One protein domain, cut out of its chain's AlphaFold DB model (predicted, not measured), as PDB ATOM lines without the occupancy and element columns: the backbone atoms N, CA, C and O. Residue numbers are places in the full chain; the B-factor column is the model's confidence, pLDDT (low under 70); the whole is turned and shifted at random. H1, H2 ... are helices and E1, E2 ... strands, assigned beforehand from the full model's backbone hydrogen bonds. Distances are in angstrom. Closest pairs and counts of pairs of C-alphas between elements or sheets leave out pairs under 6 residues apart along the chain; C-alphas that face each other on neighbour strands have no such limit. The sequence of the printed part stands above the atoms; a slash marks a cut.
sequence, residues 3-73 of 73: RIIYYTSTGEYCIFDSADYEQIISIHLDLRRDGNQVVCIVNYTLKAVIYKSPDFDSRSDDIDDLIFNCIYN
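AT A GLANCE: This is residues 3 to 73 of the 73 residues of an uncharacterized protein of Pedobacter westerhofensis (UniProt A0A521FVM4). A four-stranded antiparallel sheet has the long helix H1 packed along one face and the short helix H2 on the opposite face, near the end of E3 and the beginning of E4. A long loop, residues 53 to 64, leads from E4 to H2. The 71 printed residues hold two named helices and four named strands, along the chain E1, E2, H1, E3, E4, H2; the sheet's order is E2, E1, E3, E4, and the class is mixed, helices and strands. The whole is compact, with a radius of gyration of the C-alphas of 11.5 A and spans of 34 by 27 by 17 A.

HOW THE PARTS SIT: In the sheet, the inner strands E1, residues 3 to 7, and E3, residues 37 to 43, are antiparallel at 167 degrees, with N 5 and O 40 3.0 A apart, within hydrogen-bond range. The edge strand E2, residues 13 to 18, forms a hairpin with E1; N 4 and O 16 are 2.8 A apart. The other edge strand, E4, residues 48 to 52, forms a hairpin with E3; N 43 and O 48 are 2.8 A apart. H1, residues 21 to 33, is on the sheet at a height of 9.1 A, in two layers, helix over strands. It lies over E1 and only just over E2, on which 3 of its C-alphas fall, and runs along the strands, at 4 degrees to E1 on the local plane. The closest C-alphas of H1 and E3, those of Arg 32 and Val 38, are 6.9 A apart. E2, H1 and E3 make a split strand-helix-strand unit, two strands running the same way with E1 between them, and its crossover is right-handed. H2, residues 65 to 71, is on the opposite face at a height of 9.0 A; the closest C-alphas of H2 and E4, those of Ala 48 and Cys 70, are 5.9 A apart. H1 and H2 are apart. Every O i to N i+4 pair in H1 is within hydrogen-bond range, and 2 of 3 in H2.

IN THESE COORDINATES: E1 begins at C-alpha 3, (148.298, 270.008, 157.643), and is 13.3 A long; E2 is 17.4 A. H1 is 18.6 A long and E3 18.5 A, ending at C-alpha 43, (153.398, 265.564, 157.088). E4 is 10.8 A long, and H2 is 10.0 A, ending at C-alpha 71, (161.041, 270.822, 151.350).

THE WHOLE: The two C-alphas farthest apart, those of Asp 34 and Asn 73, are 33.8 A apart. The printed part has no cut; the link from E4 to H2 is long, and the other links are tight. The mean pLDDT of the printed part is 86.9, and residues 64 to 73, of which 65 to 71 belong to H2, are under 70.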
ATOM      1  N   ARG A   3     148.973 268.751 157.992       93.75
ATOM      2  CA  ARG A   3     148.298 270.008 157.643       93.75
ATOM      3  C   ARG A   3     147.823 269.979 156.205       93.75
ATOM      4  O   ARG A   3     148.598 269.612 155.325       93.75
ATOM      5  N   ILE A   4     146.595 270.414 155.966       95.00
ATOM      6  CA  ILE A   4     146.072 270.751 154.642       95.00
ATOM      7  C   ILE A   4     146.125 272.264 154.502       95.00
ATOM      8  O   ILE A   4     145.632 272.975 155.376       95.00
ATOM      9  N   ILE A   5     146.680 272.738 153.394       93.44
ATOM     10  CA  ILE A   5     146.547 274.129 152.965       93.44
ATOM     11  C   ILE A   5     145.640 274.148 151.757       93.44
ATOM     12  O   ILE A   5     145.842 273.390 150.804       93.44
ATOM     13  N   TYR A   6     144.632 275.005 151.802       94.56
ATOM     14  CA  TYR A   6     143.663 275.126 150.734       94.56
ATOM     15  C   TYR A   6     143.136 276.550 150.634       94.56
ATOM     16  O   TYR A   6     143.257 277.338 151.567       94.56
ATOM     17  N   TYR A   7     142.532 276.860 149.496       93.75
ATOM     18  CA  TYR A   7     141.749 278.071 149.326       93.75
ATOM     19  C   TYR A   7     140.289 277.707 149.162       93.75
ATOM     20  O   TYR A   7     139.957 276.737 148.474       93.75
ATOM     21  N   THR A   8     139.413 278.480 149.789       94.62
ATOM     22  CA  THR A   8     137.980 278.306 149.600       94.62
ATOM     23  C   THR A   8     137.592 278.607 148.153       94.62
ATOM     24  O   THR A   8     138.340 279.239 147.402       94.62
ATOM     25  N   SER A   9     136.392 278.202 147.749       91.69
ATOM     26  CA  SER A   9     135.838 278.577 146.440       91.69
ATOM     27  C   SER A   9     135.717 280.098 146.239       91.69
ATOM     28  O   SER A   9     135.694 280.565 145.102       91.69
ATOM     29  N   THR A  10     135.701 280.883 147.323       93.19
ATOM     30  CA  THR A  10     135.740 282.355 147.293       93.19
ATOM     31  C   THR A  10     137.160 282.931 147.278       93.19
ATOM     32  O   THR A  10     137.312 284.148 147.221       93.19
ATOM     33  N   GLY A  11     138.195 282.086 147.313       88.38
ATOM     34  CA  GLY A  11     139.602 282.487 147.282       88.38
ATOM     35  C   GLY A  11     140.211 282.819 148.645       88.38
ATOM     36  O   GLY A  11     141.272 283.432 148.687       88.38
ATOM     37  N   GLU A  12     139.578 282.435 149.755       91.81
ATOM     38  CA  GLU A  12     140.120 282.658 151.102       91.81
ATOM     39  C   GLU A  12     141.154 281.588 151.458       91.81
ATOM     40  O   GLU A  12     140.886 280.400 151.296       91.81
ATOM     41  N   TYR A  13     142.318 281.999 151.962       91.06
ATOM     42  CA  TYR A  13     143.347 281.085 152.453       91.06
ATOM     43  C   TYR A  13     142.900 280.404 153.749       91.06
ATOM     44  O   TYR A  13     142.506 281.070 154.706       91.06
ATOM     45  N   CYS A  14     143.001 279.080 153.805       93.31
ATOM     46  CA  CYS A  14     142.603 278.286 154.958       93.31
ATOM     47  C   CYS A  14     143.594 277.153 155.245       93.31
ATOM     48  O   CYS A  14     144.235 276.592 154.350       93.31
ATOM     49  N   ILE A  15     143.662 276.774 156.522       93.69
ATOM     50  CA  ILE A  15     144.454 275.640 157.002       93.69
ATOM     51  C   ILE A  15     143.587 274.678 157.810       93.69
ATOM     52  O   ILE A  15     142.654 275.085 158.499       93.69
ATOM     53  N   PHE A  16     143.916 273.393 157.741       94.88
ATOM     54  CA  PHE A  16     143.342 272.369 158.606       94.88
ATOM     55  C   PHE A  16     144.448 271.454 159.132       94.88
ATOM     56  O   PHE A  16     145.167 270.845 158.340       94.88
ATOM     57  N   ASP A  17     144.567 271.348 160.453       95.00
ATOM     58  CA  ASP A  17     145.569 270.526 161.133       95.00
ATOM     59  C   ASP A  17     144.930 269.291 161.772       95.00
ATOM     60  O   ASP A  17     143.881 269.378 162.408       95.00
ATOM     61  N   SER A  18     145.595 268.141 161.663       96.00
ATOM     62  CA  SER A  18     145.225 266.941 162.418       96.00
ATOM     63  C   SER A  18     146.430 266.053 162.716       96.00
ATOM     64  O   SER A  18     147.415 266.011 161.978       96.00
ATOM     65  N   ALA A  19     146.376 265.321 163.825       95.19
ATOM     66  CA  ALA A  19     147.322 264.241 164.091       95.19
ATOM     67  C   ALA A  19     146.942 262.940 163.364       95.19
ATOM     68  O   ALA A  19     147.805 262.080 163.195       95.19
ATOM     69  N   ASP A  20     145.687 262.817 162.925       95.62
ATOM     70  CA  ASP A  20     145.134 261.638 162.270       95.62
ATOM     71  C   ASP A  20     145.170 261.797 160.745       95.62
ATOM     72  O   ASP A  20     144.581 262.718 160.174       95.62
ATOM     73  N   TYR A  21     145.876 260.884 160.081       92.81
ATOM     74  CA  TYR A  21     145.994 260.876 158.627       92.81
ATOM     75  C   TYR A  21     144.663 260.570 157.930       92.81
ATOM     76  O   TYR A  21     144.372 261.156 156.888       92.81
ATOM     77  N   GLU A  22     143.821 259.712 158.507       96.06
ATOM     78  CA  GLU A  22     142.540 259.350 157.891       96.06
ATOM     79  C   GLU A  22     141.589 260.550 157.866       96.06
ATOM     80  O   GLU A  22     140.912 260.807 156.867       96.06
ATOM     81  N   GLN A  23     141.612 261.369 158.923       97.06
ATOM     82  CA  GLN A  23     140.855 262.617 158.958       97.06
ATOM     83  C   GLN A  23     141.326 263.599 157.875       97.06
ATOM     84  O   GLN A  23     140.503 264.244 157.229       97.06
ATOM     85  N   ILE A  24     142.636 263.689 157.633       96.50
ATOM     86  CA  ILE A  24     143.208 264.541 156.579       96.50
ATOM     87  C   ILE A  24     142.725 264.110 155.198       96.50
ATOM     88  O   ILE A  24     142.355 264.954 154.385       96.50
ATOM     89  N   ILE A  25     142.700 262.807 154.928       95.44
ATOM     90  CA  ILE A  25     142.224 262.288 153.646       95.44
ATOM     91  C   ILE A  25     140.724 262.526 153.476       95.44
ATOM     92  O   ILE A  25     140.312 262.984 152.410       95.44
ATOM     93  N   SER A  26     139.921 262.309 154.521       97.19
ATOM     94  CA  SER A  26     138.488 262.625 154.485       97.19
ATOM     95  C   SER A  26     138.256 264.100 154.155       97.19
ATOM     96  O   SER A  26     137.547 264.415 153.199       97.19
ATOM     97  N   ILE A  27     138.916 265.008 154.881       97.19
ATOM     98  CA  ILE A  27     138.761 266.452 154.676       97.19
ATOM     99  C   ILE A  27     139.277 266.876 153.298       97.19
ATOM    100  O   ILE A  27     138.632 267.682 152.638       97.19
ATOM    101  N   HIS A  28     140.390 266.322 152.808       96.12
ATOM    102  CA  HIS A  28     140.871 266.596 151.451       96.12
ATOM    103  C   HIS A  28     139.802 266.284 150.396       96.12
ATOM    104  O   HIS A  28     139.587 267.074 149.474       96.12
ATOM    105  N   LEU A  29     139.154 265.122 150.512       96.00
ATOM    106  CA  LEU A  29     138.128 264.687 149.568       96.00
ATOM    107  C   LEU A  29     136.882 265.574 149.649       96.00
ATOM    108  O   LEU A  29     136.379 265.996 148.606       96.00
ATOM    109  N   ASP A  30     136.430 265.899 150.861       97.62
ATOM    110  CA  ASP A  30     135.285 266.785 151.081       97.62
ATOM    111  C   ASP A  30     135.555 268.192 150.529       97.62
ATOM    112  O   ASP A  30     134.767 268.707 149.739       97.62
ATOM    113  N   LEU A  31     136.724 268.771 150.822       96.50
ATOM    114  CA  LEU A  31     137.119 270.088 150.320       96.50
ATOM    115  C   LEU A  31     137.108 270.150 148.791       96.50
ATOM    116  O   LEU A  31     136.583 271.110 148.225       96.50
ATOM    117  N   ARG A  32     137.650 269.130 148.113       93.25
ATOM    118  CA  ARG A  32     137.645 269.071 146.643       93.25
ATOM    119  C   ARG A  32     136.243 268.890 146.075       93.25
ATOM    120  O   ARG A  32     135.946 269.471 145.033       93.25
ATOM    121  N   ARG A  33     135.385 268.109 146.739       95.88
ATOM    122  CA  ARG A  33     133.975 267.949 146.350       95.88
ATOM    123  C   ARG A  33     133.216 269.272 146.449       95.88
ATOM    124  O   ARG A  33     132.402 269.561 145.578       95.88
ATOM    125  N   ASP A  34     133.538 270.082 147.450       95.50
ATOM    126  CA  ASP A  34     132.904 271.378 147.702       95.50
ATOM    127  C   ASP A  34     133.488 272.516 146.832       95.50
ATOM    128  O   ASP A  34     133.099 273.676 146.959       95.50
ATOM    129  N   GLY A  35     134.413 272.194 145.919       94.44
ATOM    130  CA  GLY A  35     135.019 273.148 144.987       94.44
ATOM    131  C   GLY A  35     136.168 273.971 145.574       94.44
ATOM    132  O   GLY A  35     136.629 274.913 144.931       94.44
ATOM    133  N   ASN A  36     136.649 273.625 146.769       95.69
ATOM    134  CA  ASN A  36     137.821 274.257 147.361       95.69
ATOM    135  C   ASN A  36     139.108 273.745 146.697       95.69
ATOM    136  O   ASN A  36     139.212 272.600 146.247       95.69
ATOM    137  N   GLN A  37     140.119 274.603 146.657       93.75
ATOM    138  CA  GLN A  37     141.398 274.343 146.007       93.75
ATOM    139  C   GLN A  37     142.428 273.908 147.043       93.75
ATOM    140  O   GLN A  37     143.073 274.740 147.674       93.75
ATOM    141  N   VAL A  38     142.592 272.599 147.229       94.75
ATOM    142  CA  VAL A  38     143.660 272.066 148.087       94.75
ATOM    143  C   VAL A  38     145.004 272.266 147.401       94.75
ATOM    144  O   VAL A  38     145.234 271.707 146.333       94.75
ATOM    145  N   VAL A  39     145.897 273.030 148.027       93.62
ATOM    146  CA  VAL A  39     147.200 273.401 147.469       93.62
ATOM    147  C   VAL A  39     148.265 272.378 147.832       93.62
ATOM    148  O   VAL A  39     149.003 271.919 146.957       93.62
ATOM    149  N   CYS A  40     148.327 271.982 149.104       93.12
ATOM    150  CA  CYS A  40     149.227 270.932 149.563       93.12
ATOM    151  C   CYS A  40     148.727 270.225 150.825       93.12
ATOM    152  O   CYS A  40     147.872 270.728 151.556       93.12
ATOM    153  N   ILE A  41     149.299 269.045 151.074       94.06
ATOM    154  CA  ILE A  41     149.207 268.354 152.360       94.06
ATOM    155  C   ILE A  41     150.620 268.076 152.853       94.06
ATOM    156  O   ILE A  41     151.437 267.499 152.132       94.06
ATOM    157  N   VAL A  42     150.893 268.447 154.097       92.62
ATOM    158  CA  VAL A  42     152.200 268.306 154.737       92.62
ATOM    159  C   VAL A  42     152.119 267.283 155.857       92.62
ATOM    160  O   VAL A  42     151.176 267.287 156.641       92.62
ATOM    161  N   ASN A  43     153.127 266.422 155.947       91.94
ATOM    162  CA  ASN A  43     153.398 265.564 157.088       91.94
ATOM    163  C   ASN A  43     154.612 266.120 157.841       91.94
ATOM    164  O   ASN A  43     155.758 265.882 157.459       91.94
ATOM    165  N   TYR A  44     154.367 266.830 158.941       87.00
ATOM    166  CA  TYR A  44     155.427 267.426 159.757       87.00
ATOM    167  C   TYR A  44     156.260 266.397 160.521       87.00
ATOM    168  O   TYR A  44     157.399 266.680 160.878       87.00
ATOM    169  N   THR A  45     155.728 265.198 160.763       86.94
ATOM    170  CA  THR A  45     156.494 264.131 161.422       86.94
ATOM    171  C   THR A  45     157.596 263.611 160.505       86.94
ATOM    172  O   THR A  45     158.713 263.386 160.958       86.94
ATOM    173  N   LEU A  46     157.298 263.470 159.212       86.56
ATOM    174  CA  LEU A  46     158.272 263.063 158.197       86.56
ATOM    175  C   LEU A  46     158.981 264.249 157.532       86.56
ATOM    176  O   LEU A  46     159.809 264.027 156.658       86.56
ATOM    177  N   LYS A  47     158.642 265.487 157.922       84.50
ATOM    178  CA  LYS A  47     159.087 266.728 157.270       84.50
ATOM    179  C   LYS A  47     158.909 266.680 155.747       84.50
ATOM    180  O   LYS A  47     159.791 267.076 155.005       84.50
ATOM    181  N   ALA A  48     157.770 266.176 155.276       85.50
ATOM    182  CA  ALA A  48     157.543 265.935 153.853       85.50
ATOM    183  C   ALA A  48     156.203 266.501 153.385       85.50
ATOM    184  O   ALA A  48     155.201 266.428 154.097       85.50
ATOM    185  N   VAL A  49     156.165 267.009 152.154       89.50
ATOM    186  CA  VAL A  49     154.912 267.340 151.469       89.50
ATOM    187  C   VAL A  49     154.418 266.092 150.748       89.50
ATOM    188  O   VAL A  49     155.070 265.607 149.827       89.50
ATOM    189  N   ILE A  50     153.276 265.562 151.178       91.38
ATOM    190  CA  ILE A  50     152.723 264.293 150.682       91.38
ATOM    191  C   ILE A  50     151.699 264.484 149.558       91.38
ATOM    192  O   ILE A  50     151.360 263.532 148.861       91.38
ATOM    193  N   TYR A  51     151.229 265.715 149.353       92.06
ATOM    194  CA  TYR A  51     150.410 266.104 148.209       92.06
ATOM    195  C   TYR A  51     150.755 267.530 147.784       92.06
ATOM    196  O   TYR A  51     150.865 268.410 148.638       92.06
ATOM    197  N   LYS A  52     150.875 267.758 146.473       91.38
ATOM    198  CA  LYS A  52     151.021 269.081 145.854       91.38
ATOM    199  C   LYS A  52     150.036 269.198 144.700       91.38
ATOM    200  O   LYS A  52     149.941 268.292 143.871       91.38
ATOM    201  N   SER A  53     149.313 270.305 144.654       91.38
ATOM    202  CA  SER A  53     148.521 270.683 143.487       91.38
ATOM    203  C   SER A  53     149.412 271.272 142.383       91.38
ATOM    204  O   SER A  53     150.541 271.676 142.668       91.38
ATOM    205  N   PRO A  54     148.923 271.368 141.133       87.56
ATOM    206  CA  PRO A  54     149.636 272.060 140.056       87.56
ATOM    207  C   PRO A  54     149.938 273.536 140.358       87.56
ATOM    208  O   PRO A  54     150.939 274.058 139.882       87.56
ATOM    209  N   ASP A  55     149.112 274.182 141.182       84.38
ATOM    210  CA  ASP A  55     149.252 275.594 141.558       84.38
ATOM    211  C   ASP A  55     150.169 275.797 142.777       84.38
ATOM    212  O   ASP A  55     150.252 276.889 143.329       84.38
ATOM    213  N   PHE A  56     150.847 274.743 143.241       85.69
ATOM    214  CA  PHE A  56     151.698 274.818 144.426       85.69
ATOM    215  C   PHE A  56     152.832 275.839 144.261       85.69
ATOM    216  O   PHE A  56     153.037 276.667 145.143       85.69
ATOM    217  N   ASP A  57     153.535 275.815 143.127       81.88
ATOM    218  CA  ASP A  57     154.682 276.699 142.896       81.88
ATOM    219  C   ASP A  57     154.252 278.162 142.704       81.88
ATOM    220  O   ASP A  57     154.946 279.077 143.145       81.88
ATOM    221  N   SER A  58     153.082 278.402 142.099       82.31
ATOM    222  CA  SER A  58     152.550 279.755 141.890       82.31
ATOM    223  C   SER A  58     151.979 280.386 143.160       82.31
ATOM    224  O   SER A  58     151.874 281.606 143.228       82.31
ATOM    225  N   ARG A  59     151.635 279.571 144.164       79.44
ATOM    226  CA  ARG A  59     151.195 280.014 145.498       79.44
ATOM    227  C   ARG A  59     152.261 279.837 146.565       79.44
ATOM    228  O   ARG A  59     151.960 279.906 147.749       79.44
ATOM    229  N   SER A  60     153.490 279.566 146.148       74.88
ATOM    230  CA  SER A  60     154.581 279.258 147.059       74.88
ATOM    231  C   SER A  60     154.831 280.422 148.032       74.88
ATOM    232  O   SER A  60     154.933 280.171 149.223       74.88
ATOM    233  N   ASP A  61     154.746 281.676 147.581       75.69
ATOM    234  CA  ASP A  61     154.875 282.871 148.436       75.69
ATOM    235  C   ASP A  61     153.780 283.013 149.518       75.69
ATOM    236  O   ASP A  61     153.999 283.667 150.536       75.69
ATOM    237  N   ASP A  62     152.611 282.390 149.328       72.06
ATOM    238  CA  ASP A  62     151.493 282.421 150.286       72.06
ATOM    239  C   ASP A  62     151.554 281.266 151.308       72.06
ATOM    240  O   ASP A  62     150.762 281.194 152.254       72.06
ATOM    241  N   ILE A  63     152.447 280.300 151.093       74.06
ATOM    242  CA  ILE A  63     152.560 279.094 151.905       74.06
ATOM    243  C   ILE A  63     153.655 279.318 152.952       74.06
ATOM    244  O   ILE A  63     154.800 279.560 152.607       74.06
ATOM    245  N   ASP A  64     153.295 279.196 154.234       67.94
ATOM    246  CA  ASP A  64     154.179 279.341 155.405       67.94
ATOM    247  C   ASP A  64     155.640 278.884 155.168       67.94
ATOM    248  O   ASP A  64     155.887 277.737 154.773       67.94
ATOM    249  N   ASP A  65     156.617 279.713 155.567       65.75
ATOM    250  CA  ASP A  65     158.065 279.411 155.531       65.75
ATOM    251  C   ASP A  65     158.420 278.066 156.203       65.75
ATOM    252  O   ASP A  65     159.385 277.379 155.849       65.75
ATOM    253  N   LEU A  66     157.615 277.645 157.184       59.59
ATOM    254  CA  LEU A  66     157.747 276.361 157.880       59.59
ATOM    255  C   LEU A  66     157.636 275.149 156.944       59.59
ATOM    256  O   LEU A  66     158.236 274.107 157.215       59.59
ATOM    257  N   ILE A  67     156.888 275.267 155.847       67.81
ATOM    258  CA  ILE A  67     156.752 274.207 154.844       67.81
ATOM    259  C   ILE A  67     157.964 274.196 153.920       67.81
ATOM    260  O   ILE A  67     158.478 273.118 153.618       67.81
ATOM    261  N   PHE A  68     158.493 275.361 153.547       64.25
ATOM    262  CA  PHE A  68     159.742 275.449 152.789       64.25
ATOM    263  C   PHE A  68     160.913 274.821 153.541       64.25
ATOM    264  O   PHE A  68     161.659 274.031 152.963       64.25
ATOM    265  N   ASN A  69     161.009 275.044 154.853       61.47
ATOM    266  CA  ASN A  69     162.004 274.373 155.691       61.47
ATOM    267  C   ASN A  69     161.867 272.839 155.706       61.47
ATOM    268  O   ASN A  69     162.840 272.153 156.017       61.47
ATOM    269  N   CYS A  70     160.694 272.287 155.383       59.91
ATOM    270  CA  CYS A  70     160.508 270.845 155.200       59.91
ATOM    271  C   CYS A  70     160.891 270.369 153.786       59.91
ATOM    272  O   CYS A  70     161.315 269.235 153.634       59.91
ATOM    273  N   ILE A  71     160.743 271.200 152.748       61.09
ATOM    274  CA  ILE A  71     161.041 270.822 151.350       61.09
ATOM    275  C   ILE A  71     162.550 270.823 151.062       61.09
ATOM    276  O   ILE A  71     163.010 270.038 150.236       61.09
ATOM    277  N   TYR A  72     163.304 271.711 151.714       56.28
ATOM    278  CA  TYR A  72     164.722 271.959 151.430       56.28
ATOM    279  C   TYR A  72     165.687 271.452 152.523       56.28
ATOM    280  O   TYR A  72     166.858 271.827 152.515       56.28
ATOM    281  N   ASN A  73     165.211 270.606 153.448       46.38
ATOM    282  CA  ASN A  73     166.042 269.800 154.360       46.38
ATOM    283  C   ASN A  73     166.064 268.341 153.907       46.38
ATOM    284  O   ASN A  73     167.119 267.697 154.092       46.38
TER     285      ASN A  73